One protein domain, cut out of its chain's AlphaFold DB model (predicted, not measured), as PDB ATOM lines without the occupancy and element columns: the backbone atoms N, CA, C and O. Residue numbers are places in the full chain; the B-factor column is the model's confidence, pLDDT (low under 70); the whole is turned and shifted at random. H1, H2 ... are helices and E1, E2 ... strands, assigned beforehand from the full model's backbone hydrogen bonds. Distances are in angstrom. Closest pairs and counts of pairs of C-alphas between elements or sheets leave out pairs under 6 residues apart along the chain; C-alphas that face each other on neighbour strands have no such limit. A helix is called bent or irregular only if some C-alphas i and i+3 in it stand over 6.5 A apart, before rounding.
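What this domain is: This is residues 8 to 221 of the 290 residues of an uncharacterized protein of Pseudomonas koreensis (UniProt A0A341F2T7). A twisted five-stranded sheet, E1, E2, E3, E6 and E7, forms the middle, with the kinked helix H1 over one face and the short H4 over the other, three layers in all. E3 runs on into E4, edge strand of a small second sheet at one end, where H3 also lies; H2 lies toward the opposite end. The printed part has 214 residues, under half of them in named elements, in the order H1 E1 E2 H2 E3 E4 H3 E5 H4 E6 E7 E8, class mixed, helices and strands. The larger sheet is mixed, and the smaller, E4 E5 E8, is antiparallel. The whole is compact, with a radius of gyration of the C-alphas of 18.0 A and spans of 56 by 45 by 32 A.

How they stand to each other: H1, residues 8 to 26, is on the larger sheet; its closest C-alphas to E3, residues 81 to 89, are Glu 11 and Tyr 89, 6.8 A apart. H1 has a kink of 40 degrees near residue 16 and is irregular, with C-alphas 13 and 16 7.5 A apart. E1, residues 32 to 34, and E2, residues 47 to 52, form a hairpin, N 32 to O 50 at 2.8 A. E2 and E3 are antiparallel, N 49 to O 85 at 2.8 A. E3 is parallel to E6, residues 156 to 163, N 86 to O 157 at 2.8 A. E6 and E7, residues 182 to 187, form a hairpin, N 160 to O 185 at 2.8 A. H4, residues 143 to 150, is on the opposite face from H1, over E6 at a height over the sheet of 9.2 A. H2, residues 62 to 72, only grazes this sheet; it touches H4, Leu 71 to Arg 149 at 5.5 A between closest C-alphas, about perpendicular at 73 degrees, only just beyond steep. In the smaller sheet E5, residues 121 to 124, is antiparallel to E4, residues 92 to 94, N 93 to O 122 at 2.9 A, and to E8, residues 201 to 204, N 123 to O 202 at 2.8 A. H3, residues 103 to 111, is on neither sheet. In H2, H3 and H4 every O i to N i+4 pair is within hydrogen-bond range; in H1, 13 of 15.

Where its parts are: H1 begins at C-alpha 8 (159.425, 118.352, 121.201) and measures 26.0 A. E3 measures 22.2 A and E6 22.0 A. E8 ends at C-alpha 204 (156.824, 134.570, 107.439).

The domain as a whole: The C-alphas farthest apart, Lys 57 and Asn 117, are 56.2 A apart. The printed part has no cut. The links E1 to E2, E5 to H4, E6 to E7 and E7 to E8 are long. Mean pLDDT of the printed part is 82.9; 25 residues are under 70, among them 195 to 199 and 215 to 221.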
ATOM      1  N   LYS A   8     158.802 118.814 119.952       89.62
ATOM      2  CA  LYS A   8     159.425 118.352 121.201       89.62
ATOM      3  C   LYS A   8     160.949 118.286 121.110       89.62
ATOM      4  O   LYS A   8     161.642 118.596 122.074       89.62
ATOM      5  N   LEU A   9     161.488 117.884 119.963       90.38
ATOM      6  CA  LEU A   9     162.928 117.846 119.735       90.38
ATOM      7  C   LEU A   9     163.520 119.257 119.743       90.38
ATOM      8  O   LEU A   9     164.599 119.458 120.304       90.38
ATOM      9  N   VAL A  10     162.821 120.232 119.152       92.56
ATOM     10  CA  VAL A  10     163.222 121.643 119.213       92.56
ATOM     11  C   VAL A  10     163.142 122.142 120.659       92.56
ATOM     12  O   VAL A  10     164.138 122.638 121.168       92.56
ATOM     13  N   GLU A  11     162.036 121.917 121.368       91.25
ATOM     14  CA  GLU A  11     161.892 122.278 122.787       91.25
ATOM     15  C   GLU A  11     163.065 121.753 123.637       91.25
ATOM     16  O   GLU A  11     163.767 122.526 124.291       91.25
ATOM     17  N   LEU A  12     163.353 120.450 123.554       89.12
ATOM     18  CA  LEU A  12     164.459 119.823 124.283       89.12
ATOM     19  C   LEU A  12     165.831 120.359 123.857       89.12
ATOM     20  O   LEU A  12     166.737 120.427 124.681       89.12
ATOM     21  N   SER A  13     165.994 120.773 122.602       90.81
ATOM     22  CA  SER A  13     167.263 121.315 122.103       90.81
ATOM     23  C   SER A  13     167.565 122.728 122.608       90.81
ATOM     24  O   SER A  13     168.738 123.102 122.636       90.81
ATOM     25  N   TYR A  14     166.540 123.498 122.994       91.75
ATOM     26  CA  TYR A  14     166.668 124.911 123.375       91.75
ATOM     27  C   TYR A  14     166.289 125.208 124.838       91.75
ATOM     28  O   TYR A  14     166.603 126.298 125.316       91.75
ATOM     29  N   HIS A  15     165.691 124.270 125.589       88.12
ATOM     30  CA  HIS A  15     165.268 124.505 126.983       88.12
ATOM     31  C   HIS A  15     166.404 125.028 127.885       88.12
ATOM     32  O   HIS A  15     166.231 126.042 128.562       88.12
ATOM     33  N   VAL A  16     167.595 124.414 127.821       86.69
ATOM     34  CA  VAL A  16     168.774 124.824 128.612       86.69
ATOM     35  C   VAL A  16     169.201 126.258 128.286       86.69
ATOM     36  O   VAL A  16     169.722 126.972 129.143       86.69
ATOM     37  N   LEU A  17     169.007 126.703 127.041       90.44
ATOM     38  CA  LEU A  17     169.365 128.060 126.629       90.44
ATOM     39  C   LEU A  17     168.412 129.091 127.237       90.44
ATOM     40  O   LEU A  17     168.877 130.129 127.708       90.44
ATOM     41  N   TYR A  18     167.112 128.786 127.304       87.31
ATOM     42  CA  TYR A  18     166.143 129.618 128.020       87.31
ATOM     43  C   TYR A  18     166.422 129.662 129.523       87.31
ATOM     44  O   TYR A  18     166.435 130.746 130.102       87.31
ATOM     45  N   GLU A  19     166.733 128.521 130.143       85.38
ATOM     46  CA  GLU A  19     167.141 128.474 131.552       85.38
ATOM     47  C   GLU A  19     168.327 129.407 131.826       85.38
ATOM     48  O   GLU A  19     168.253 130.300 132.670       85.38
ATOM     49  N   LYS A  20     169.414 129.257 131.060       85.69
ATOM     50  CA  LYS A  20     170.602 130.115 131.187       85.69
ATOM     51  C   LYS A  20     170.265 131.591 130.976       85.69
ATOM     52  O   LYS A  20     170.779 132.446 131.700       85.69
ATOM     53  N   HIS A  21     169.410 131.892 129.998       84.94
ATOM     54  CA  HIS A  21     168.975 133.251 129.705       84.94
ATOM     55  C   HIS A  21     168.242 133.883 130.895       84.94
ATOM     56  O   HIS A  21     168.644 134.952 131.359       84.94
ATOM     57  N   PHE A  22     167.229 133.211 131.442       81.00
ATOM     58  CA  PHE A  22     166.446 133.751 132.552       81.00
ATOM     59  C   PHE A  22     167.213 133.796 133.865       81.00
ATOM     60  O   PHE A  22     167.079 134.766 134.615       81.00
ATOM     61  N   ALA A  23     168.085 132.816 134.111       81.62
ATOM     62  CA  ALA A  23     168.986 132.858 135.253       81.62
ATOM     63  C   ALA A  23     169.865 134.120 135.236       81.62
ATOM     64  O   ALA A  23     170.067 134.755 136.275       81.62
ATOM     65  N   LYS A  24     170.349 134.517 134.048       82.62
ATOM     66  CA  LYS A  24     171.106 135.760 133.854       82.62
ATOM     67  C   LYS A  24     170.217 136.999 133.989       82.62
ATOM     68  O   LYS A  24     170.598 137.916 134.715       82.62
ATOM     69  N   LEU A  25     169.067 137.033 133.312       80.31
ATOM     70  CA  LEU A  25     168.176 138.198 133.270       80.31
ATOM     71  C   LEU A  25     167.677 138.588 134.667       80.31
ATOM     72  O   LEU A  25     167.730 139.756 135.044       80.31
ATOM     73  N   TYR A  26     167.266 137.601 135.463       72.94
ATOM     74  CA  TYR A  26     166.655 137.838 136.771       72.94
ATOM     75  C   TYR A  26     167.610 137.684 137.951       72.94
ATOM     76  O   TYR A  26     167.190 137.861 139.093       72.94
ATOM     77  N   LYS A  27     168.886 137.344 137.707       72.94
ATOM     78  CA  LYS A  27     169.895 137.059 138.746       72.94
ATOM     79  C   LYS A  27     169.410 136.049 139.800       72.94
ATOM     80  O   LYS A  27     169.820 136.095 140.959       72.94
ATOM     81  N   LYS A  28     168.527 135.129 139.408       65.44
ATOM     82  CA  LYS A  28     167.937 134.098 140.271       65.44
ATOM     83  C   LYS A  28     168.163 132.728 139.653       65.44
ATOM     84  O   LYS A  28     168.064 132.566 138.446       65.44
ATOM     85  N   ARG A  29     168.438 131.729 140.494       58.34
ATOM     86  CA  ARG A  29     168.559 130.318 140.076       58.34
ATOM     87  C   ARG A  29     167.304 129.489 140.360       58.34
ATOM     88  O   ARG A  29     167.260 128.327 139.989       58.34
ATOM     89  N   GLN A  30     166.323 130.067 141.053       63.28
ATOM     90  CA  GLN A  30     165.075 129.399 141.408       63.28
ATOM     91  C   GLN A  30     163.924 130.073 140.662       63.28
ATOM     92  O   GLN A  30     163.493 131.168 141.018       63.28
ATOM     93  N   TYR A  31     163.473 129.412 139.606       75.25
ATOM     94  CA  TYR A  31     162.214 129.649 138.911       75.25
ATOM     95  C   TYR A  31     161.584 128.279 138.666       75.25
ATOM     96  O   TYR A  31     162.281 127.264 138.579       75.25
ATOM     97  N   GLU A  32     160.263 128.237 138.613       78.75
ATOM     98  CA  GLU A  32     159.534 127.028 138.280       78.75
ATOM     99  C   GLU A  32     159.554 126.828 136.763       78.75
ATOM    100  O   GLU A  32     159.326 127.762 135.988       78.75
ATOM    101  N   ILE A  33     159.858 125.597 136.355       82.62
ATOM    102  CA  ILE A  33     159.834 125.168 134.961       82.62
ATOM    103  C   ILE A  33     158.625 124.260 134.789       82.62
ATOM    104  O   ILE A  33     158.483 123.257 135.491       82.62
ATOM    105  N   PHE A  34     157.767 124.602 133.837       81.06
ATOM    106  CA  PHE A  34     156.561 123.850 133.518       81.06
ATOM    107  C   PHE A  34     156.711 123.219 132.143       81.06
ATOM    108  O   PHE A  34     156.857 123.926 131.152       81.06
ATOM    109  N   SER A  35     156.623 121.896 132.069       83.38
ATOM    110  CA  SER A  35     156.446 121.182 130.805       83.38
ATOM    111  C   SER A  35     155.179 120.339 130.939       83.38
ATOM    112  O   SER A  35     155.176 119.394 131.735       83.38
ATOM    113  N   PRO A  36     154.076 120.711 130.265       78.88
ATOM    114  CA  PRO A  36     152.805 120.019 130.431       78.88
ATOM    115  C   PRO A  36     152.897 118.544 130.042       78.88
ATOM    116  O   PRO A  36     153.500 118.174 129.032       78.88
ATOM    117  N   GLY A  37     152.270 117.683 130.845       74.06
ATOM    118  CA  GLY A  37     152.154 116.261 130.531       74.06
ATOM    119  C   GLY A  37     151.220 115.991 129.345       74.06
ATOM    120  O   GLY A  37     150.512 116.871 128.859       74.06
ATOM    121  N   LYS A  38     151.146 114.726 128.905       68.94
ATOM    122  CA  LYS A  38     150.264 114.306 127.793       68.94
ATOM    123  C   LYS A  38     148.792 114.680 128.012       68.94
ATOM    124  O   LYS A  38     148.134 115.095 127.067       68.94
ATOM    125  N   GLU A  39     148.309 114.568 129.246       65.44
ATOM    126  CA  GLU A  39     146.932 114.920 129.633       65.44
ATOM    127  C   GLU A  39     146.721 116.440 129.790       65.44
ATOM    128  O   GLU A  39     145.592 116.924 129.854       65.44
ATOM    129  N   GLU A  40     147.809 117.212 129.841       68.69
ATOM    130  CA  GLU A  40     147.817 118.651 130.123       68.69
ATOM    131  C   GLU A  40     148.249 119.480 128.912       68.69
ATOM    132  O   GLU A  40     148.266 120.703 128.988       68.69
ATOM    133  N   VAL A  41     148.488 118.844 127.758       64.31
ATOM    134  CA  VAL A  41     148.877 119.462 126.472       64.31
ATOM    135  C   VAL A  41     147.902 120.556 125.984       64.31
ATOM    136  O   VAL A  41     148.144 121.257 125.002       64.31
ATOM    137  N   HIS A  42     146.768 120.704 126.661       68.31
ATOM    138  CA  HIS A  42     145.709 121.668 126.388       68.31
ATOM    139  C   HIS A  42     145.892 123.000 127.115       68.31
ATOM    140  O   HIS A  42     145.167 123.934 126.794       68.31
ATOM    141  N   VAL A  43     146.856 123.128 128.037       77.81
ATOM    142  CA  VAL A  43     147.214 124.436 128.625       77.81
ATOM    143  C   VAL A  43     147.844 125.391 127.601       77.81
ATOM    144  O   VAL A  43     147.994 126.577 127.872       77.81
ATOM    145  N   GLY A  44     148.162 124.882 126.407       82.69
ATOM    146  CA  GLY A  44     148.488 125.663 125.216       82.69
ATOM    147  C   GLY A  44     149.979 125.820 124.951       82.69
ATOM    148  O   GLY A  44     150.359 125.922 123.792       82.69
ATOM    149  N   PHE A  45     150.822 125.797 125.983       88.62
ATOM    150  CA  PHE A  45     152.277 125.923 125.857       88.62
ATOM    151  C   PHE A  45     152.985 124.570 126.009       88.62
ATOM    152  O   PHE A  45     152.434 123.641 126.589       88.62
ATOM    153  N   ASP A  46     154.221 124.480 125.522       88.81
ATOM    154  CA  ASP A  46     155.082 123.296 125.652       88.81
ATOM    155  C   ASP A  46     156.109 123.468 126.780       88.81
ATOM    156  O   ASP A  46     156.463 122.513 127.475       88.81
ATOM    157  N   LEU A  47     156.560 124.711 126.985       88.44
ATOM    158  CA  LEU A  47     157.543 125.078 127.997       88.44
ATOM    159  C   LEU A  47     157.168 126.405 128.662       88.44
ATOM    160  O   LEU A  47     156.932 127.402 127.984       88.44
ATOM    161  N   GLY A  48     157.129 126.420 129.990       88.62
ATOM    162  CA  GLY A  48     156.877 127.599 130.807       88.62
ATOM    163  C   GLY A  48     158.010 127.851 131.795       88.62
ATOM    164  O   GLY A  48     158.527 126.911 132.393       88.62
ATOM    165  N   PHE A  49     158.359 129.116 132.000       86.25
ATOM    166  CA  PHE A  49     159.283 129.585 133.029       86.25
ATOM    167  C   PHE A  49     158.587 130.655 133.849       86.25
ATOM    168  O   PHE A  49     158.235 131.695 133.301       86.25
ATOM    169  N   ALA A  50     158.409 130.445 135.149       82.75
ATOM    170  CA  ALA A  50     157.832 131.478 135.998       82.75
ATOM    171  C   ALA A  50     158.526 131.570 137.348       82.75
ATOM    172  O   ALA A  50     158.922 130.566 137.936       82.75
ATOM    173  N   ALA A  51     158.627 132.785 137.872       78.25
ATOM    174  CA  ALA A  51     158.963 133.006 139.268       78.25
ATOM    175  C   ALA A  51     157.685 133.389 140.020       78.25
ATOM    176  O   ALA A  51     157.135 134.457 139.735       78.25
ATOM    177  N   PRO A  52     157.211 132.566 140.972       76.88
ATOM    178  CA  PRO A  52     156.073 132.924 141.807       76.88
ATOM    179  C   PRO A  52     156.327 134.215 142.593       76.88
ATOM    180  O   PRO A  52     157.441 134.465 143.064       76.88
ATOM    181  N   ASP A  53     155.283 135.019 142.765       75.81
ATOM    182  CA  ASP A  53     155.285 136.135 143.709       75.81
ATOM    183  C   ASP A  53     155.371 135.582 145.150       75.81
ATOM    184  O   ASP A  53     154.491 134.817 145.553       75.81
ATOM    185  N   PRO A  54     156.389 135.954 145.952       72.94
ATOM    186  CA  PRO A  54     156.570 135.444 147.311       72.94
ATOM    187  C   PRO A  54     155.440 135.841 148.270       72.94
ATOM    188  O   PRO A  54     155.280 135.215 149.319       72.94
ATOM    189  N   THR A  55     154.652 136.869 147.940       77.81
ATOM    190  CA  THR A  55     153.461 137.243 148.714       77.81
ATOM    191  C   THR A  55     152.332 136.224 148.552       77.81
ATOM    192  O   THR A  55     151.466 136.109 149.425       77.81
ATOM    193  N   ARG A  56     152.364 135.421 147.480       74.50
ATOM    194  CA  ARG A  56     151.440 134.314 147.262       74.50
ATOM    195  C   ARG A  56     152.031 133.016 147.793       74.50
ATOM    196  O   ARG A  56     153.077 132.546 147.362       74.50
ATOM    197  N   LYS A  57     151.326 132.401 148.739       76.62
ATOM    198  CA  LYS A  57     151.716 131.107 149.305       76.62
ATOM    199  C   LYS A  57     151.173 129.985 148.426       76.62
ATOM    200  O   LYS A  57     149.971 129.737 148.441       76.62
ATOM    201  N   PHE A  58     152.060 129.302 147.711       75.25
ATOM    202  CA  PHE A  58     151.742 128.092 146.955       75.25
ATOM    203  C   PHE A  58     152.468 126.890 147.551       75.25
ATOM    204  O   PHE A  58     153.656 126.967 147.870       75.25
ATOM    205  N   ARG A  59     151.772 125.760 147.693       77.62
ATOM    206  CA  ARG A  59     152.425 124.467 147.924       77.62
ATOM    207  C   ARG A  59     152.876 123.869 146.592       77.62
ATOM    208  O   ARG A  59     152.442 124.279 145.515       77.62
ATOM    209  N   LYS A  60     153.734 122.849 146.664       73.12
ATOM    210  CA  LYS A  60     154.202 122.105 145.487       73.12
ATOM    211  C   LYS A  60     153.008 121.606 144.660       73.12
ATOM    212  O   LYS A  60     152.147 120.911 145.187       73.12
ATOM    213  N   GLY A  61     152.975 121.955 143.375       72.31
ATOM    214  CA  GLY A  61     151.913 121.568 142.438       72.31
ATOM    215  C   GLY A  61     150.680 122.482 142.434       72.31
ATOM    216  O   GLY A  61     150.031 122.599 141.398       72.31
ATOM    217  N   GLU A  62     150.393 123.209 143.521       82.75
ATOM    218  CA  GLU A  62     149.251 124.141 143.572       82.75
ATOM    219  C   GLU A  62     149.415 125.313 142.604       82.75
ATOM    220  O   GLU A  62     148.432 125.850 142.101       82.75
ATOM    221  N   PHE A  63     150.658 125.689 142.311       79.00
ATOM    222  CA  PHE A  63     150.955 126.747 141.358       79.00
ATOM    223  C   PHE A  63     150.508 126.394 139.932       79.00
ATOM    224  O   PHE A  63     149.901 127.207 139.238       79.00
ATOM    225  N   PHE A  64     150.726 125.150 139.507       81.62
ATOM    226  CA  PHE A  64     150.285 124.703 138.188       81.62
ATOM    227  C   PHE A  64     148.755 124.575 138.107       81.62
ATOM    228  O   PHE A  64     148.144 124.969 137.112       81.62
ATOM    229  N   GLU A  65     148.106 124.111 139.178       84.00
ATOM    230  CA  GLU A  65     146.639 124.143 139.286       84.00
ATOM    231  C   GLU A  65     146.087 125.572 139.243       84.00
ATOM    232  O   GLU A  65     145.056 125.826 138.615       84.00
ATOM    233  N   TRP A  66     146.791 126.526 139.857       85.38
ATOM    234  CA  TRP A  66     146.429 127.938 139.796       85.38
ATOM    235  C   TRP A  66     146.441 128.452 138.353       85.38
ATOM    236  O   TRP A  66     145.469 129.083 137.935       85.38
ATOM    237  N   ILE A  67     147.466 128.108 137.562       83.12
ATOM    238  CA  ILE A  67     147.525 128.442 136.128       83.12
ATOM    239  C   ILE A  67     146.321 127.836 135.395       83.12
ATOM    240  O   ILE A  67     145.591 128.555 134.710       83.12
ATOM    241  N   LYS A  68     146.055 126.534 135.582       84.12
ATOM    242  CA  LYS A  68     144.918 125.841 134.945       84.12
ATOM    243  C   LYS A  68     143.579 126.501 135.268       84.12
ATOM    244  O   LYS A  68     142.738 126.654 134.379       84.12
ATOM    245  N   LYS A  69     143.389 126.944 136.512       85.06
ATOM    246  CA  LYS A  69     142.181 127.659 136.927       85.06
ATOM    247  C   LYS A  69     142.006 128.982 136.174       85.06
ATOM    248  O   LYS A  69     140.887 129.261 135.760       85.06
ATOM    249  N   ARG A  70     143.068 129.761 135.936       82.69
ATOM    250  CA  ARG A  70     142.987 131.042 135.192       82.69
ATOM    251  C   ARG A  70     142.723 130.889 133.707       82.69
ATOM    252  O   ARG A  70     142.089 131.748 133.106       82.69
ATOM    253  N   LEU A  71     143.136 129.772 133.117       79.62
ATOM    254  CA  LEU A  71     142.735 129.454 131.747       79.62
ATOM    255  C   LEU A  71     141.208 129.299 131.641       79.62
ATOM    256  O   LEU A  71     140.596 129.705 130.651       79.62
ATOM    257  N   ILE A  72     140.575 128.729 132.669       79.94
ATOM    258  CA  ILE A  72     139.121 128.539 132.718       79.94
ATOM    259  C   ILE A  72     138.422 129.846 133.110       79.94
ATOM    260  O   ILE A  72     137.493 130.273 132.422       79.94
ATOM    261  N   ASP A  73     138.887 130.486 134.182       77.81
ATOM    262  CA  ASP A  73     138.330 131.714 134.742       77.81
ATOM    263  C   ASP A  73     139.111 132.952 134.284       77.81
ATOM    264  O   ASP A  73     140.041 133.416 134.940       77.81
ATOM    265  N   THR A  74     138.692 133.507 133.149       65.44
ATOM    266  CA  THR A  74     139.302 134.703 132.549       65.44
ATOM    267  C   THR A  74     138.754 136.015 133.109       65.44
ATOM    268  O   THR A  74     139.033 137.067 132.541       65.44
ATOM    269  N   SER A  75     137.907 135.975 134.145       64.25
ATOM    270  CA  SER A  75     137.346 137.190 134.762       64.25
ATOM    271  C   SER A  75     138.358 137.918 135.652       64.25
ATOM    272  O   SER A  75     138.144 139.057 136.060       64.25
ATOM    273  N   THR A  76     139.474 137.258 135.947       63.91
ATOM    274  CA  THR A  76     140.439 137.660 136.956       63.91
ATOM    275  C   THR A  76     141.839 137.751 136.352       63.91
ATOM    276  O   THR A  76     142.410 136.760 135.904       63.91
ATOM    277  N   ASN A  77     142.406 138.958 136.366       68.12
ATOM    278  CA  ASN A  77     143.723 139.256 135.790       68.12
ATOM    279  C   ASN A  77     144.809 139.385 136.870       68.12
ATOM    280  O   ASN A  77     145.782 140.112 136.694       68.12
ATOM    281  N   ASP A  78     144.638 138.771 138.036       75.31
ATOM    282  CA  ASP A  78     145.595 138.919 139.123       75.31
ATOM    283  C   ASP A  78     146.859 138.093 138.862       75.31
ATOM    284  O   ASP A  78     146.795 136.901 138.577       75.31
ATOM    285  N   SER A  79     148.019 138.738 138.982       75.00
ATOM    286  CA  SER A  79     149.312 138.079 138.805       75.00
ATOM    287  C   SER A  79     149.675 137.260 140.043       75.00
ATOM    288  O   SER A  79     149.499 137.712 141.180       75.00
ATOM    289  N   ALA A  80     150.175 136.048 139.813       78.44
ATOM    290  CA  ALA A  80     150.876 135.232 140.804       78.44
ATOM    291  C   ALA A  80     152.383 135.163 140.510       78.44
ATOM    292  O   ALA A  80     153.081 134.318 141.069       78.44
ATOM    293  N   PHE A  81     152.866 136.027 139.617       77.38
ATOM    294  CA  PHE A  81     154.194 135.976 139.039       77.38
ATOM    295  C   PHE A  81     154.960 137.259 139.349       77.38
ATOM    296  O   PHE A  81     154.421 138.356 139.255       77.38
ATOM    297  N   ILE A  82     156.251 137.126 139.634       74.50
ATOM    298  CA  ILE A  82     157.202 138.224 139.419       74.50
ATOM    299  C   ILE A  82     157.446 138.378 137.912       74.50
ATOM    300  O   ILE A  82     157.558 139.487 137.405       74.50
ATOM    301  N   PHE A  83     157.543 137.246 137.211       77.00
ATOM    302  CA  PHE A  83     157.563 137.143 135.756       77.00
ATOM    303  C   PHE A  83     157.081 135.748 135.349       77.00
ATOM    304  O   PHE A  83     157.289 134.782 136.098       77.00
ATOM    305  N   ALA A  84     156.492 135.628 134.160       83.38
ATOM    306  CA  ALA A  84     156.199 134.337 133.552       83.38
ATOM    307  C   ALA A  84     156.340 134.381 132.027       83.38
ATOM    308  O   ALA A  84     155.818 135.280 131.382       83.38
ATOM    309  N   TYR A  85     157.005 133.377 131.464       89.75
ATOM    310  CA  TYR A  85     157.180 133.171 130.031       89.75
ATOM    311  C   TYR A  85     156.612 131.816 129.644       89.75
ATOM    312  O   TYR A  85     157.010 130.801 130.215       89.75
ATOM    313  N   PHE A  86     155.731 131.784 128.652       91.75
ATOM    314  CA  PHE A  86     155.135 130.557 128.136       91.75
ATOM    315  C   PHE A  86     155.361 130.447 126.634       91.75
ATOM    316  O   PHE A  86     155.027 131.353 125.873       91.75
ATOM    317  N   TYR A  87     155.915 129.319 126.209       93.38
ATOM    318  CA  TYR A  87     156.345 129.081 124.841       93.38
ATOM    319  C   TYR A  87     155.590 127.911 124.233       93.38
ATOM    320  O   TYR A  87     155.598 126.811 124.786       93.38
ATOM    321  N   GLN A  88     154.990 128.137 123.067       94.31
ATOM    322  CA  GLN A  88     154.507 127.072 122.199       94.31
ATOM    323  C   GLN A  88     155.383 126.992 120.949       94.31
ATOM    324  O   GLN A  88     155.445 127.938 120.159       94.31
ATOM    325  N   TYR A  89     156.061 125.868 120.751       94.31
ATOM    326  CA  TYR A  89     156.905 125.654 119.584       94.31
ATOM    327  C   TYR A  89     156.041 125.318 118.379       94.31
ATOM    328  O   TYR A  89     155.185 124.444 118.465       94.31
ATOM    329  N   LYS A  90     156.277 125.987 117.247       94.50
ATOM    330  CA  LYS A  90     155.627 125.674 115.970       94.50
ATOM    331  C   LYS A  90     156.647 125.601 114.852       94.50
ATOM    332  O   LYS A  90     157.378 126.552 114.591       94.50
ATOM    333  N   LEU A  91     156.694 124.457 114.177       95.12
ATOM    334  CA  LEU A  91     157.624 124.252 113.073       95.12
ATOM    335  C   LEU A  91     157.201 125.053 111.846       95.12
ATOM    336  O   LEU A  91     156.013 125.142 111.524       95.12
ATOM    337  N   ILE A  92     158.192 125.591 111.141       94.88
ATOM    338  CA  ILE A  92     157.980 126.257 109.861       94.88
ATOM    339  C   ILE A  92     158.050 125.255 108.709       94.88
ATOM    340  O   ILE A  92     158.827 124.302 108.728       94.88
ATOM    341  N   ALA A  93     157.250 125.503 107.679       93.31
ATOM    342  CA  ALA A  93     157.301 124.785 106.416       93.31
ATOM    343  C   ALA A  93     157.229 125.776 105.247       93.31
ATOM    344  O   ALA A  93     156.461 126.745 105.326       93.31
ATOM    345  N   PRO A  94     157.981 125.546 104.154       93.12
ATOM    346  CA  PRO A  94     157.890 126.387 102.971       93.12
ATOM    347  C   PRO A  94     156.480 126.306 102.377       93.12
ATOM    348  O   PRO A  94     155.852 125.243 102.347       93.12
ATOM    349  N   VAL A  95     155.972 127.432 101.883       91.38
ATOM    350  CA  VAL A  95     154.643 127.515 101.273       91.38
ATOM    351  C   VAL A  95     154.727 128.079  99.862       91.38
ATOM    352  O   VAL A  95     155.399 129.067  99.597       91.38
ATOM    353  N   ASN A  96     153.999 127.457  98.938       90.31
ATOM    354  CA  ASN A  96     153.763 128.026  97.619       90.31
ATOM    355  C   ASN A  96     152.467 128.846  97.668       90.31
ATOM    356  O   ASN A  96     151.376 128.271  97.669       90.31
ATOM    357  N   LEU A  97     152.584 130.178  97.707       86.81
ATOM    358  CA  LEU A  97     151.430 131.079  97.843       86.81
ATOM    359  C   LEU A  97     150.423 130.954  96.696       86.81
ATOM    360  O   LEU A  97     149.224 131.096  96.921       86.81
ATOM    361  N   LYS A  98     150.863 130.597  95.481       86.94
ATOM    362  CA  LYS A  98     149.950 130.362  94.346       86.94
ATOM    363  C   LYS A  98     149.018 129.172  94.585       86.94
ATOM    364  O   LYS A  98     147.931 129.130  94.016       86.94
ATOM    365  N   ARG A  99     149.437 128.217  95.424       86.62
ATOM    366  CA  ARG A  99     148.675 127.012  95.788       86.62
ATOM    367  C   ARG A  99     147.842 127.179  97.061       86.62
ATOM    368  O   ARG A  99     147.172 126.230  97.469       86.62
ATOM    369  N   VAL A 100     147.870 128.352  97.697       85.62
ATOM    370  CA  VAL A 100     146.961 128.660  98.808       85.62
ATOM    371  C   VAL A 100     145.549 128.774  98.236       85.62
ATOM    372  O   VAL A 100     145.284 129.619  97.384       85.62
ATOM    373  N   LYS A 101     144.662 127.871  98.672       84.81
ATOM    374  CA  LYS A 101     143.282 127.766  98.169       84.81
ATOM    375  C   LYS A 101     142.411 128.951  98.583       84.81
ATOM    376  O   LYS A 101     141.519 129.333  97.835       84.81
ATOM    377  N   ASP A 102     142.665 129.505  99.763       84.38
ATOM    378  CA  ASP A 102     141.932 130.655 100.276       84.38
ATOM    379  C   ASP A 102     142.387 131.935  99.557       84.38
ATOM    380  O   ASP A 102     143.530 132.383  99.696       84.38
ATOM    381  N   ALA A 103     141.491 132.496  98.743       84.12
ATOM    382  CA  ALA A 103     141.775 133.676  97.940       84.12
ATOM    383  C   ALA A 103     141.973 134.934  98.797       84.12
ATOM    384  O   ALA A 103     142.809 135.765  98.442       84.12
ATOM    385  N   THR A 104     141.265 135.059  99.921       83.19
ATOM    386  CA  THR A 104     141.371 136.203 100.836       83.19
ATOM    387  C   THR A 104     142.736 136.213 101.504       83.19
ATOM    388  O   THR A 104     143.438 137.223 101.454       83.19
ATOM    389  N   VAL A 105     143.170 135.062 102.027       83.38
ATOM    390  CA  VAL A 105     144.508 134.898 102.616       83.38
ATOM    391  C   VAL A 105     145.592 135.209 101.587       83.38
ATOM    392  O   VAL A 105     146.520 135.970 101.861       83.38
ATOM    393  N   ARG A 106     145.475 134.655 100.373       86.38
ATOM    394  CA  ARG A 106     146.455 134.873  99.301       86.38
ATOM    395  C   ARG A 106     146.566 136.349  98.912       86.38
ATOM    396  O   ARG A 106     147.679 136.868  98.818       86.38
ATOM    397  N   THR A 107     145.437 137.017  98.684       86.69
ATOM    398  CA  THR A 107     145.399 138.445  98.335       86.69
ATOM    399  C   THR A 107     145.961 139.290  99.468       86.69
ATOM    400  O   THR A 107     146.816 140.138  99.236       86.69
ATOM    401  N   GLY A 108     145.557 139.012 100.705       85.88
ATOM    402  CA  GLY A 108     146.020 139.744 101.871       85.88
ATOM    403  C   GLY A 108     147.532 139.633 102.110       85.88
ATOM    404  O   GLY A 108     148.189 140.645 102.339       85.88
ATOM    405  N   LEU A 109     148.116 138.437 101.963       87.12
ATOM    406  CA  LEU A 109     149.574 138.252 102.040       87.12
ATOM    407  C   LEU A 109     150.309 138.968 100.898       87.12
ATOM    408  O   LEU A 109     151.351 139.583 101.124       87.12
ATOM    409  N   THR A 110     149.759 138.930  99.682       87.69
ATOM    410  CA  THR A 110     150.337 139.641  98.528       87.69
ATOM    411  C   THR A 110     150.337 141.154  98.771       87.69
ATOM    412  O   THR A 110     151.366 141.801  98.590       87.69
ATOM    413  N   ASN A 111     149.230 141.707  99.278       88.50
ATOM    414  CA  ASN A 111     149.116 143.123  99.645       88.50
ATOM    415  C   ASN A 111     150.075 143.512 100.782       88.50
ATOM    416  O   ASN A 111     150.595 144.623 100.793       88.50
ATOM    417  N   ALA A 112     150.369 142.588 101.702       85.31
ATOM    418  CA  ALA A 112     151.384 142.764 102.744       85.31
ATOM    419  C   ALA A 112     152.839 142.663 102.218       85.31
ATOM    420  O   ALA A 112     153.799 142.774 102.988       85.31
ATOM    421  N   GLY A 113     153.032 142.463 100.909       86.62
ATOM    422  CA  GLY A 113     154.339 142.438 100.251       86.62
ATOM    423  C   GLY A 113     155.031 141.074 100.255       86.62
ATOM    424  O   GLY A 113     156.260 141.014 100.141       86.62
ATOM    425  N   TYR A 114     154.278 139.981 100.411       90.44
ATOM    426  CA  TYR A 114     154.803 138.632 100.209       90.44
ATOM    427  C   TYR A 114     154.853 138.313  98.719       90.44
ATOM    428  O   TYR A 114     153.844 138.412  98.024       90.44
ATOM    429  N   ASP A 115     156.020 137.885  98.244       85.75
ATOM    430  CA  ASP A 115     156.217 137.520  96.843       85.75
ATOM    431  C   ASP A 115     155.621 136.126  96.549       85.75
ATOM    432  O   ASP A 115     156.081 135.135  97.129       85.75
ATOM    433  N   PRO A 116     154.647 136.000  95.624       84.12
ATOM    434  CA  PRO A 116     154.113 134.709  95.193       84.12
ATOM    435  C   PRO A 116     155.133 133.780  94.521       84.12
ATOM    436  O   PRO A 116     154.865 132.583  94.396       84.12
ATOM    437  N   ASN A 117     156.258 134.322  94.049       84.62
ATOM    438  CA  ASN A 117     157.386 133.581  93.483       84.62
ATOM    439  C   ASN A 117     158.544 133.404  94.480       84.62
ATOM    440  O   ASN A 117     159.510 132.712  94.164       84.62
ATOM    441  N   GLY A 118     158.450 134.011  95.666       85.88
ATOM    442  CA  GLY A 118     159.445 133.873  96.721       85.88
ATOM    443  C   GLY A 118     159.396 132.505  97.407       85.88
ATOM    444  O   GLY A 118     158.661 131.598  97.009       85.88
ATOM    445  N   ARG A 119     160.152 132.372  98.504       90.25
ATOM    446  CA  ARG A 119     160.141 131.188  99.381       90.25
ATOM    447  C   ARG A 119     159.610 131.538 100.780       90.25
ATOM    448  O   ARG A 119     160.378 131.499 101.742       90.25
ATOM    449  N   PRO A 120     158.327 131.920 100.906       93.19
ATOM    450  CA  PRO A 120     157.729 132.193 102.201       93.19
ATOM    451  C   PRO A 120     157.564 130.910 103.010       93.19
ATOM    452  O   PRO A 120     157.535 129.795 102.477       93.19
ATOM    453  N   TYR A 121     157.408 131.094 104.312       94.38
ATOM    454  CA  TYR A 121     157.242 130.024 105.281       94.38
ATOM    455  C   TYR A 121     155.956 130.224 106.071       94.38
ATOM    456  O   TYR A 121     155.436 131.334 106.191       94.38
ATOM    457  N   ARG A 122     155.426 129.132 106.614       93.19
ATOM    458  CA  ARG A 122     154.292 129.174 107.534       93.19
ATOM    459  C   ARG A 122     154.483 128.200 108.680       93.19
ATOM    460  O   ARG A 122     155.018 127.114 108.473       93.19
ATOM    461  N   ALA A 123     153.962 128.557 109.840       93.50
ATOM    462  CA  ALA A 123     153.817 127.678 110.984       93.50
ATOM    463  C   ALA A 123     152.328 127.413 111.225       93.50
ATOM    464  O   ALA A 123     151.517 128.338 111.215       93.50
ATOM    465  N   LYS A 124     151.944 126.143 111.378       91.56
ATOM    466  CA  LYS A 124     150.542 125.756 111.594       91.56
ATOM    467  C   LYS A 124     150.146 126.023 113.043       91.56
ATOM    468  O   LYS A 124     150.878 125.648 113.946       91.56
ATOM    469  N   LEU A 125     148.976 126.613 113.268       88.56
ATOM    470  CA  LEU A 125     148.433 126.831 114.607       88.56
ATOM    471  C   LEU A 125     147.382 125.769 114.948       88.56
ATOM    472  O   LEU A 125     146.598 125.345 114.095       88.56
ATOM    473  N   ASP A 126     147.349 125.356 116.213       85.88
ATOM    474  CA  ASP A 126     146.368 124.402 116.730       85.88
ATOM    475  C   ASP A 126     145.146 125.138 117.289       85.88
ATOM    476  O   ASP A 126     144.998 125.359 118.494       85.88
ATOM    477  N   THR A 127     144.260 125.529 116.376       83.62
ATOM    478  CA  THR A 127     143.014 126.256 116.672       83.62
ATOM    479  C   THR A 127     141.805 125.339 116.851       83.62
ATOM    480  O   THR A 127     140.752 125.775 117.313       83.62
ATOM    481  N   VAL A 128     141.948 124.051 116.524       83.19
ATOM    482  CA  VAL A 128     140.889 123.048 116.680       83.19
ATOM    483  C   VAL A 128     140.985 122.402 118.059       83.19
ATOM    484  O   VAL A 128     142.055 121.982 118.506       83.19
ATOM    485  N   ARG A 129     139.843 122.295 118.740       83.06
ATOM    486  CA  ARG A 129     139.732 121.608 120.031       83.06
ATOM    487  C   ARG A 129     139.967 120.119 119.844       83.06
ATOM    488  O   ARG A 129     139.282 119.464 119.063       83.06
ATOM    489  N   LYS A 130     140.927 119.584 120.590       78.69
ATOM    490  CA  LYS A 130     141.183 118.144 120.628       78.69
ATOM    491  C   LYS A 130     140.118 117.444 121.483       78.69
ATOM    492  O   LYS A 130     139.436 118.078 122.294       78.69
ATOM    493  N   MET A 131     139.973 116.138 121.281       80.31
ATOM    494  CA  MET A 131     139.198 115.262 122.163       80.31
ATOM    495  C   MET A 131     140.067 114.840 123.351       80.31
ATOM    496  O   MET A 131     141.275 114.673 123.181       80.31
ATOM    497  N   TYR A 132     139.457 114.612 124.515       74.88
ATOM    498  CA  TYR A 132     140.122 113.892 125.607       74.88
ATOM    499  C   TYR A 132     140.511 112.479 125.144       74.88
ATOM    500  O   TYR A 132     139.869 111.931 124.247       74.88
ATOM    501  N   ALA A 133     141.500 111.850 125.793       71.75
ATOM    502  CA  ALA A 133     142.031 110.531 125.415       71.75
ATOM    503  C   ALA A 133     140.959 109.433 125.236       71.75
ATOM    504  O   ALA A 133     141.130 108.518 124.435       71.75
ATOM    505  N   LYS A 134     139.825 109.539 125.942       71.31
ATOM    506  CA  LYS A 134     138.687 108.606 125.846       71.31
ATOM    507  C   LYS A 134     137.712 108.899 124.694       71.31
ATOM    508  O   LYS A 134     136.738 108.178 124.541       71.31
ATOM    509  N   GLY A 135     137.921 109.962 123.914       75.94
ATOM    510  CA  GLY A 135     137.122 110.293 122.728       75.94
ATOM    511  C   GLY A 135     135.676 110.727 122.995       75.94
ATOM    512  O   GLY A 135     134.937 110.973 122.051       75.94
ATOM    513  N   THR A 136     135.250 110.844 124.254       77.00
ATOM    514  CA  THR A 136     133.848 111.113 124.618       77.00
ATOM    515  C   THR A 136     133.516 112.594 124.780       77.00
ATOM    516  O   THR A 136     132.348 112.972 124.763       77.00
ATOM    517  N   ARG A 137     134.527 113.451 124.956       80.25
ATOM    518  CA  ARG A 137     134.352 114.885 125.212       80.25
ATOM    519  C   ARG A 137     135.461 115.691 124.537       80.25
ATOM    520  O   ARG A 137     136.596 115.225 124.442       80.25
ATOM    521  N   GLN A 138     135.135 116.907 124.101       79.94
ATOM    522  CA  GLN A 138     136.113 117.902 123.654       79.94
ATOM    523  C   GLN A 138     136.663 118.712 124.822       79.94
ATOM    524  O   GLN A 138     135.956 118.998 125.793       79.94
ATOM    525  N   HIS A 139     137.910 119.146 124.688       77.06
ATOM    526  CA  HIS A 139     138.471 120.134 125.597       77.06
ATOM    527  C   HIS A 139     137.709 121.465 125.510       77.06
ATOM    528  O   HIS A 139     137.190 121.821 124.447       77.06
ATOM    529  N   PRO A 140     137.631 122.216 126.623       77.56
ATOM    530  CA  PRO A 140     136.899 123.480 126.675       77.56
ATOM    531  C   PRO A 140     137.477 124.559 125.754       77.56
ATOM    532  O   PRO A 140     136.753 125.488 125.397       77.56
ATOM    533  N   PHE A 141     138.748 124.438 125.369       82.62
ATOM    534  CA  PHE A 141     139.458 125.369 124.501       82.62
ATOM    535  C   PHE A 141     140.485 124.644 123.617       82.62
ATOM    536  O   PHE A 141     140.927 123.535 123.934       82.62
ATOM    537  N   SER A 142     140.822 125.247 122.476       84.44
ATOM    538  CA  SER A 142     141.976 124.863 121.656       84.44
ATOM    539  C   SER A 142     143.283 125.317 122.314       84.44
ATOM    540  O   SER A 142     143.263 126.049 123.303       84.44
ATOM    541  N   GLN A 143     144.431 124.891 121.781       87.19
ATOM    542  CA  GLN A 143     145.720 125.346 122.314       87.19
ATOM    543  C   GLN A 143     145.914 126.844 122.087       87.19
ATOM    544  O   GLN A 143     146.336 127.542 123.001       87.19
ATOM    545  N   HIS A 144     145.536 127.350 120.910       87.62
ATOM    546  CA  HIS A 144     145.563 128.786 120.642       87.62
ATOM    547  C   HIS A 144     144.636 129.567 121.590       87.62
ATOM    548  O   HIS A 144     145.075 130.524 122.221       87.62
ATOM    549  N   GLU A 145     143.386 129.109 121.769       84.81
ATOM    550  CA  GLU A 145     142.445 129.719 122.724       84.81
ATOM    551  C   GLU A 145     143.033 129.711 124.154       84.81
ATOM    552  O   GLU A 145     142.877 130.688 124.883       84.81
ATOM    553  N   ALA A 146     143.733 128.643 124.563       87.75
ATOM    554  CA  ALA A 146     144.402 128.570 125.864       87.75
ATOM    555  C   ALA A 146     145.533 129.600 126.000       87.75
ATOM    556  O   ALA A 146     145.597 130.293 127.015       87.75
ATOM    557  N   LEU A 147     146.378 129.759 124.978       89.56
ATOM    558  CA  LEU A 147     147.448 130.761 124.982       89.56
ATOM    559  C   LEU A 147     146.902 132.192 125.078       89.56
ATOM    560  O   LEU A 147     147.380 132.965 125.905       89.56
ATOM    561  N   CYS A 148     145.865 132.530 124.305       86.00
ATOM    562  CA  CYS A 148     145.227 133.851 124.359       86.00
ATOM    563  C   CYS A 148     144.558 134.136 125.714       86.00
ATOM    564  O   CYS A 148     144.391 135.289 126.107       86.00
ATOM    565  N   ARG A 149     144.137 133.095 126.444       85.75
ATOM    566  CA  ARG A 149     143.621 133.218 127.817       85.75
ATOM    567  C   ARG A 149     144.755 133.398 128.818       85.75
ATOM    568  O   ARG A 149     144.641 134.236 129.707       85.75
ATOM    569  N   LEU A 150     145.852 132.665 128.642       86.00
ATOM    570  CA  LEU A 150     147.049 132.783 129.470       86.00
ATOM    571  C   LEU A 150     147.665 134.181 129.382       86.00
ATOM    572  O   LEU A 150     148.038 134.738 130.408       86.00
ATOM    573  N   SER A 151     147.671 134.789 128.193       87.31
ATOM    574  CA  SER A 151     148.176 136.152 127.983       87.31
ATOM    575  C   SER A 151     147.323 137.246 128.640       87.31
ATOM    576  O   SER A 151     147.681 138.418 128.573       87.31
ATOM    577  N   ARG A 152     146.165 136.907 129.230       83.88
ATOM    578  CA  ARG A 152     145.354 137.844 130.035       83.88
ATOM    579  C   ARG A 152     145.786 137.880 131.493       83.88
ATOM    580  O   ARG A 152     145.436 138.819 132.206       83.88
ATOM    581  N   VAL A 153     146.519 136.863 131.944       82.38
ATOM    582  CA  VAL A 153     147.092 136.872 133.284       82.38
ATOM    583  C   VAL A 153     148.149 137.967 133.318       82.38
ATOM    584  O   VAL A 153     149.045 138.008 132.478       82.38
ATOM    585  N   LYS A 154     148.021 138.887 134.273       77.81
ATOM    586  CA  LYS A 154     148.970 139.986 134.423       77.81
ATOM    587  C   LYS A 154     150.389 139.427 134.609       77.81
ATOM    588  O   LYS A 154     150.574 138.431 135.304       77.81
ATOM    589  N   ASP A 155     151.360 140.077 133.969       77.62
ATOM    590  CA  ASP A 155     152.790 139.729 133.981       77.62
ATOM    591  C   ASP A 155     153.141 138.365 133.340       77.62
ATOM    592  O   ASP A 155     154.270 137.887 133.476       77.62
ATOM    593  N   ALA A 156     152.195 137.743 132.620       84.81
ATOM    594  CA  ALA A 156     152.457 136.583 131.777       84.81
ATOM    595  C   ALA A 156     152.760 137.012 130.336       84.81
ATOM    596  O   ALA A 156     151.934 137.621 129.658       84.81
ATOM    597  N   GLU A 157     153.931 136.627 129.847       89.19
ATOM    598  CA  GLU A 157     154.329 136.772 128.457       89.19
ATOM    599  C   GLU A 157     154.194 135.425 127.742       89.19
ATOM    600  O   GLU A 157     154.732 134.401 128.170       89.19
ATOM    601  N   VAL A 158     153.453 135.408 126.639       91.50
ATOM    602  CA  VAL A 158     153.124 134.185 125.904       91.50
ATOM    603  C   VAL A 158     153.625 134.319 124.478       91.50
ATOM    604  O   VAL A 158     153.435 135.361 123.857       91.50
ATOM    605  N   PHE A 159     154.260 133.282 123.938       93.75
ATOM    606  CA  PHE A 159     154.861 133.331 122.608       93.75
ATOM    607  C   PHE A 159     154.644 132.046 121.819       93.75
ATOM    608  O   PHE A 159     154.742 130.937 122.349       93.75
ATOM    609  N   TYR A 160     154.495 132.207 120.506       94.12
ATOM    610  CA  TYR A 160     154.912 131.187 119.559       94.12
ATOM    611  C   TYR A 160     156.418 131.275 119.330       94.12
ATOM    612  O   TYR A 160     156.947 132.340 119.006       94.12
ATOM    613  N   CYS A 161     157.096 130.140 119.459       94.88
ATOM    614  CA  CYS A 161     158.502 129.980 119.117       94.88
ATOM    615  C   CYS A 161     158.621 129.206 117.813       94.88
ATOM    616  O   CYS A 161     158.278 128.027 117.739       94.88
ATOM    617  N   THR A 162     159.133 129.866 116.782       95.44
ATOM    618  CA  THR A 162     159.322 129.259 115.464       95.44
ATOM    619  C   THR A 162     160.809 129.178 115.138       95.44
ATOM    620  O   THR A 162     161.515 130.170 115.316       95.44
ATOM    621  N   PRO A 163     161.338 128.014 114.728       95.38
ATOM    622  CA  PRO A 163     162.745 127.906 114.379       95.38
ATOM    623  C   PRO A 163     163.033 128.641 113.069       95.38
ATOM    624  O   PRO A 163     162.225 128.594 112.146       95.38
ATOM    625  N   LYS A 164     164.221 129.239 112.951       95.62
ATOM    626  CA  LYS A 164     164.749 129.812 111.701       95.62
ATOM    627  C   LYS A 164     165.406 128.754 110.802       95.62
ATOM    628  O   LYS A 164     166.358 129.025 110.077       95.62
ATOM    629  N   PHE A 165     164.910 127.523 110.891       94.31
ATOM    630  CA  PHE A 165     165.341 126.350 110.139       94.31
ATOM    631  C   PHE A 165     164.151 125.395 109.986       94.31
ATOM    632  O   PHE A 165     163.291 125.311 110.865       94.31
ATOM    633  N   ASP A 166     164.091 124.677 108.867       92.81
ATOM    634  CA  ASP A 166     163.076 123.654 108.607       92.81
ATOM    635  C   ASP A 166     163.662 122.233 108.722       92.81
ATOM    636  O   ASP A 166     164.838 122.039 109.042       92.81
ATOM    637  N   GLU A 167     162.831 121.221 108.468       90.19
ATOM    638  CA  GLU A 167     163.240 119.813 108.510       90.19
ATOM    639  C   GLU A 167     164.404 119.496 107.554       90.19
ATOM    640  O   GLU A 167     165.250 118.668 107.884       90.19
ATOM    641  N   GLN A 168     164.491 120.169 106.398       89.94
ATOM    642  CA  GLN A 168     165.559 119.935 105.420       89.94
ATOM    643  C   GLN A 168     166.897 120.512 105.890       89.94
ATOM    644  O   GLN A 168     167.947 119.940 105.606       89.94
ATOM    645  N   MET A 169     166.863 121.642 106.600       92.38
ATOM    646  CA  MET A 169     168.054 122.270 107.183       92.38
ATOM    647  C   MET A 169     168.542 121.529 108.436       92.38
ATOM    648  O   MET A 169     169.744 121.478 108.698       92.38
ATOM    649  N   GLY A 170     167.613 120.937 109.192       90.31
ATOM    650  CA  GLY A 170     167.892 120.264 110.454       90.31
ATOM    651  C   GLY A 170     168.154 121.231 111.612       90.31
ATOM    652  O   GLY A 170     168.239 122.447 111.448       90.31
ATOM    653  N   ILE A 171     168.270 120.682 112.825       90.94
ATOM    654  CA  ILE A 171     168.584 121.479 114.019       90.94
ATOM    655  C   ILE A 171     170.088 121.794 114.025       90.94
ATOM    656  O   ILE A 171     170.887 120.864 113.858       90.94
ATOM    657  N   PRO A 172     170.498 123.049 114.297       92.25
ATOM    658  CA  PRO A 172     171.901 123.391 114.495       92.25
ATOM    659  C   PRO A 172     172.603 122.465 115.498       92.25
ATOM    660  O   PRO A 172     171.996 121.949 116.447       92.25
ATOM    661  N   LYS A 173     173.909 122.255 115.300       89.00
ATOM    662  CA  LYS A 173     174.742 121.485 116.238       89.00
ATOM    663  C   LYS A 173     174.736 122.154 117.610       89.00
ATOM    664  O   LYS A 173     174.747 123.376 117.689       89.00
ATOM    665  N   GLU A 174     174.757 121.354 118.672       88.81
ATOM    666  CA  GLU A 174     174.593 121.820 120.057       88.81
ATOM    667  C   GLU A 174     175.515 122.989 120.434       88.81
ATOM    668  O   GLU A 174     175.049 123.971 121.001       88.81
ATOM    669  N   ASN A 175     176.786 122.941 120.031       87.12
ATOM    670  CA  ASN A 175     177.773 123.989 120.305       87.12
ATOM    671  C   ASN A 175     177.567 125.301 119.523       87.12
ATOM    672  O   ASN A 175     178.250 126.278 119.803       87.12
ATOM    673  N   LYS A 176     176.664 125.324 118.538       89.94
ATOM    674  CA  LYS A 176     176.326 126.506 117.731       89.94
ATOM    675  C   LYS A 176     174.914 127.029 117.994       89.94
ATOM    676  O   LYS A 176     174.546 128.044 117.415       89.94
ATOM    677  N   ARG A 177     174.122 126.338 118.821       91.25
ATOM    678  CA  ARG A 177     172.739 126.733 119.108       91.25
ATOM    679  C   ARG A 177     172.700 128.027 119.904       91.25
ATOM    680  O   ARG A 177     173.429 128.196 120.882       91.25
ATOM    681  N   SER A 178     171.775 128.896 119.532       93.00
ATOM    682  CA  SER A 178     171.493 130.156 120.203       93.00
ATOM    683  C   SER A 178     169.993 130.420 120.221       93.00
ATOM    684  O   SER A 178     169.268 130.018 119.318       93.00
ATOM    685  N   LEU A 179     169.502 131.175 121.207       91.31
ATOM    686  CA  LEU A 179     168.105 131.628 121.190       91.31
ATOM    687  C   LEU A 179     167.775 132.481 119.949       91.31
ATOM    688  O   LEU A 179     166.609 132.584 119.585       91.31
ATOM    689  N   ASN A 180     168.787 133.018 119.254       90.94
ATOM    690  CA  ASN A 180     168.622 133.724 117.979       90.94
ATOM    691  C   ASN A 180     168.177 132.823 116.821       90.94
ATOM    692  O   ASN A 180     167.690 133.341 115.811       90.94
ATOM    693  N   ASP A 181     168.305 131.505 116.976       94.38
ATOM    694  CA  ASP A 181     167.797 130.514 116.028       94.38
ATOM    695  C   ASP A 181     166.265 130.391 116.103       94.38
ATOM    696  O   ASP A 181     165.664 129.686 115.293       94.38
ATOM    697  N   LEU A 182     165.623 131.053 117.073       94.44
ATOM    698  CA  LEU A 182     164.182 131.051 117.278       94.44
ATOM    699  C   LEU A 182     163.612 132.458 117.066       94.44
ATOM    700  O   LEU A 182     164.070 133.441 117.646       94.44
ATOM    701  N   THR A 183     162.557 132.551 116.268       93.75
ATOM    702  CA  THR A 183     161.709 133.738 116.171       93.75
ATOM    703  C   THR A 183     160.582 133.627 117.188       93.75
ATOM    704  O   THR A 183     159.871 132.618 117.235       93.75
ATOM    705  N   ARG A 184     160.417 134.675 118.004       92.00
ATOM    706  CA  ARG A 184     159.343 134.791 118.993       92.00
ATOM    707  C   ARG A 184     158.246 135.705 118.462       92.00
ATOM    708  O   ARG A 184     158.484 136.877 118.176       92.00
ATOM    709  N   THR A 185     157.037 135.175 118.388       92.62
ATOM    710  CA  THR A 185     155.841 135.945 118.043       92.62
ATOM    711  C   THR A 185     154.931 135.974 119.270       92.62
ATOM    712  O   THR A 185     154.463 134.909 119.678       92.62
ATOM    713  N   PRO A 186     154.719 137.140 119.908       91.25
ATOM    714  CA  PRO A 186     153.917 137.251 121.110       91.25
ATOM    715  C   PRO A 186     152.451 136.925 120.823       91.25
ATOM    716  O   PRO A 186     151.894 137.285 119.785       91.25
ATOM    717  N   VAL A 187     151.829 136.252 121.781       89.19
ATOM    718  CA  VAL A 187     150.387 136.058 121.882       89.19
ATOM    719  C   VAL A 187     149.892 137.013 122.957       89.19
ATOM    720  O   VAL A 187     150.365 136.987 124.091       89.19
ATOM    721  N   THR A 188     148.961 137.882 122.590       85.00
ATOM    722  CA  THR A 188     148.411 138.924 123.460       85.00
ATOM    723  C   THR A 188     146.889 138.843 123.465       85.00
ATOM    724  O   THR A 188     146.285 138.106 122.687       85.00
ATOM    725  N   ILE A 189     146.240 139.660 124.298       74.38
ATOM    726  CA  ILE A 189     144.778 139.805 124.274       74.38
ATOM    727  C   ILE A 189     144.233 140.287 122.916       74.38
ATOM    728  O   ILE A 189     143.070 140.034 122.612       74.38
ATOM    729  N   ASN A 190     145.069 140.942 122.104       76.50
ATOM    730  CA  ASN A 190     144.707 141.441 120.777       76.50
ATOM    731  C   ASN A 190     145.031 140.441 119.661       76.50
ATOM    732  O   ASN A 190     144.724 140.706 118.499       76.50
ATOM    733  N   THR A 191     145.672 139.312 119.978       84.06
ATOM    734  CA  THR A 191     145.895 138.258 118.991       84.06
ATOM    735  C   THR A 191     144.533 137.732 118.530       84.06
ATOM    736  O   THR A 191     143.715 137.381 119.384       84.06
ATOM    737  N   PRO A 192     144.262 137.698 117.210       75.38
ATOM    738  CA  PRO A 192     142.958 137.294 116.702       75.38
ATOM    739  C   PRO A 192     142.563 135.909 117.207       75.38
ATOM    740  O   PRO A 192     143.337 134.964 117.073       75.38
ATOM    741  N   ASP A 193     141.348 135.784 117.742       67.38
ATOM    742  CA  ASP A 193     140.759 134.466 117.949       67.38
ATOM    743  C   ASP A 193     140.267 133.940 116.602       67.38
ATOM    744  O   ASP A 193     139.617 134.634 115.814       67.38
ATOM    745  N   PHE A 194     140.624 132.705 116.314       70.88
ATOM    746  CA  PHE A 194     140.537 132.149 114.984       70.88
ATOM    747  C   PHE A 194     139.350 131.191 114.870       70.88
ATOM    748  O   PHE A 194     139.163 130.293 115.693       70.88
ATOM    749  N   ALA A 195     138.556 131.341 113.802       55.66
ATOM    750  CA  ALA A 195     137.383 130.504 113.561       55.66
ATOM    751  C   ALA A 195     137.737 129.003 113.552       55.66
ATOM    752  O   ALA A 195     138.668 128.560 112.876       55.66
ATOM    753  N   ARG A 196     136.945 128.207 114.282       62.06
ATOM    754  CA  ARG A 196     137.236 126.807 114.659       62.06
ATOM    755  C   ARG A 196     137.234 125.791 113.508       62.06
ATOM    756  O   ARG A 196     137.481 124.611 113.751       62.06
ATOM    757  N   THR A 197     136.923 126.212 112.284       62.28
ATOM    758  CA  THR A 197     136.681 125.328 111.130       62.28
ATOM    759  C   THR A 197     137.733 125.431 110.027       62.28
ATOM    760  O   THR A 197     137.768 124.560 109.158       62.28
ATOM    761  N   THR A 198     138.613 126.436 110.052       65.19
ATOM    762  CA  THR A 198     139.667 126.620 109.041       65.19
ATOM    763  C   THR A 198     141.066 126.441 109.642       65.19
ATOM    764  O   THR A 198     141.272 126.712 110.825       65.19
ATOM    765  N   PRO A 199     142.055 125.938 108.877       67.62
ATOM    766  CA  PRO A 199     143.439 125.872 109.342       67.62
ATOM    767  C   PRO A 199     144.076 127.264 109.421       67.62
ATOM    768  O   PRO A 199     144.228 127.934 108.399       67.62
ATOM    769  N   HIS A 200     144.532 127.657 110.609       83.69
ATOM    770  CA  HIS A 200     145.213 128.937 110.823       83.69
ATOM    771  C   HIS A 200     146.718 128.765 110.872       83.69
ATOM    772  O   HIS A 200     147.240 127.717 111.259       83.69
ATOM    773  N   HIS A 201     147.415 129.808 110.442       89.12
ATOM    774  CA  HIS A 201     148.861 129.803 110.339       89.12
ATOM    775  C   HIS A 201     149.435 131.148 110.766       89.12
ATOM    776  O   HIS A 201     148.770 132.180 110.681       89.12
ATOM    777  N   LEU A 202     150.700 131.112 111.157       91.12
ATOM    778  CA  LEU A 202     151.573 132.270 111.218       91.12
ATOM    779  C   LEU A 202     152.465 132.246 109.974       91.12
ATOM    780  O   LEU A 202     153.131 131.240 109.723       91.12
ATOM    781  N   PHE A 203     152.436 133.299 109.164       92.62
ATOM    782  CA  PHE A 203     153.225 133.397 107.936       92.62
ATOM    783  C   PHE A 203     154.479 134.230 108.142       92.62
ATOM    784  O   PHE A 203     154.449 135.233 108.840       92.62
ATOM    785  N   PHE A 204     155.543 133.874 107.433       93.25
ATOM    786  CA  PHE A 204     156.824 134.570 107.439       93.25
ATOM    787  C   PHE A 204     157.300 134.781 106.008       93.25
ATOM    788  O   PHE A 204     157.134 133.906 105.150       93.25
ATOM    789  N   LYS A 205     157.885 135.948 105.738       91.19
ATOM    790  CA  LYS A 205     158.392 136.289 104.405       91.19
ATOM    791  C   LYS A 205     159.535 135.365 103.977       91.19
ATOM    792  O   LYS A 205     159.668 135.063 102.794       91.19
ATOM    793  N   ASP A 206     160.337 134.919 104.936       92.00
ATOM    794  CA  ASP A 206     161.469 134.025 104.740       92.00
ATOM    795  C   ASP A 206     161.685 133.126 105.969       92.00
ATOM    796  O   ASP A 206     160.960 133.206 106.965       92.00
ATOM    797  N   VAL A 207     162.694 132.259 105.885       92.62
ATOM    798  CA  VAL A 207     163.060 131.324 106.954       92.62
ATOM    799  C   VAL A 207     163.522 132.036 108.230       92.62
ATOM    800  O   VAL A 207     163.378 131.487 109.312       92.62
ATOM    801  N   ASN A 208     164.013 133.277 108.141       90.88
ATOM    802  CA  ASN A 208     164.478 134.031 109.305       90.88
ATOM    803  C   ASN A 208     163.317 134.552 110.166       90.88
ATOM    804  O   ASN A 208     163.547 135.211 111.179       90.88
ATOM    805  N   GLY A 209     162.071 134.262 109.784       87.25
ATOM    806  CA  GLY A 209     160.882 134.699 110.501       87.25
ATOM    807  C   GLY A 209     160.549 136.171 110.264       87.25
ATOM    808  O   GLY A 209     159.844 136.775 111.070       87.25
ATOM    809  N   ASN A 210     161.052 136.764 109.178       88.25
ATOM    810  CA  ASN A 210     160.828 138.175 108.891       88.25
ATOM    811  C   ASN A 210     159.360 138.468 108.557       88.25
ATOM    812  O   ASN A 210     158.718 137.714 107.820       88.25
ATOM    813  N   LYS A 211     158.878 139.624 109.041       85.94
ATOM    814  CA  LYS A 211     157.511 140.139 108.854       85.94
ATOM    815  C   LYS A 211     156.435 139.101 109.210       85.94
ATOM    816  O   LYS A 211     155.745 138.651 108.308       85.94
ATOM    817  N   PRO A 212     156.299 138.673 110.473       89.25
ATOM    818  CA  PRO A 212     155.296 137.679 110.835       89.25
ATOM    819  C   PRO A 212     153.859 138.208 110.627       89.25
ATOM    820  O   PRO A 212     153.571 139.366 110.923       89.25
ATOM    821  N   MET A 213     152.950 137.364 110.126       87.50
ATOM    822  CA  MET A 213     151.549 137.726 109.835       87.50
ATOM    823  C   MET A 213     150.559 136.650 110.301       87.50
ATOM    824  O   MET A 213     150.724 135.468 109.983       87.50
ATOM    825  N   TRP A 214     149.497 137.063 110.997       85.06
ATOM    826  CA  TRP A 214     148.363 136.213 111.391       85.06
ATOM    827  C   TRP A 214     147.403 135.983 110.209       85.06
ATOM    828  O   TRP A 214     147.295 136.837 109.336       85.06
ATOM    829  N   CYS A 215     146.718 134.835 110.126       67.81
ATOM    830  CA  CYS A 215     146.129 134.384 108.850       67.81
ATOM    831  C   CYS A 215     144.616 134.596 108.625       67.81
ATOM    832  O   CYS A 215     144.225 134.547 107.466       67.81
ATOM    833  N   SER A 216     143.722 134.790 109.598       53.84
ATOM    834  CA  SER A 216     142.284 134.867 109.230       53.84
ATOM    835  C   SER A 216     141.926 136.146 108.470       53.84
ATOM    836  O   SER A 216     141.144 136.117 107.527       53.84
ATOM    837  N   GLU A 217     142.585 137.235 108.836       53.31
ATOM    838  CA  GLU A 217     142.721 138.490 108.108       53.31
ATOM    839  C   GLU A 217     144.179 138.894 108.364       53.31
ATOM    840  O   GLU A 217     144.609 138.736 109.509       53.31
ATOM    841  N   PRO A 218     144.987 139.296 107.364       57.56
ATOM    842  CA  PRO A 218     146.402 139.583 107.578       57.56
ATOM    843  C   PRO A 218     146.580 140.769 108.525       57.56
ATOM    844  O   PRO A 218     146.705 141.917 108.111       57.56
ATOM    845  N   VAL A 219     146.604 140.464 109.814       64.88
ATOM    846  CA  VAL A 219     146.939 141.386 110.885       64.88
ATOM    847  C   VAL A 219     148.442 141.245 111.096       64.88
ATOM    848  O   VAL A 219     148.917 140.116 111.295       64.88
ATOM    849  N   PRO A 220     149.209 142.349 111.027       66.56
ATOM    850  CA  PRO A 220     150.612 142.343 111.403       66.56
ATOM    851  C   PRO A 220     150.787 141.676 112.761       66.56
ATOM    852  O   PRO A 220     150.130 142.046 113.733       66.56
ATOM    853  N   ALA A 221     151.645 140.665 112.822       62.75
ATOM    854  CA  ALA A 221     152.106 140.171 114.099       62.75
ATOM    855  C   ALA A 221     153.309 141.015 114.515       62.75
ATOM    856  O   ALA A 221     154.183 141.316 113.701       62.75
TER     857      ALA A 221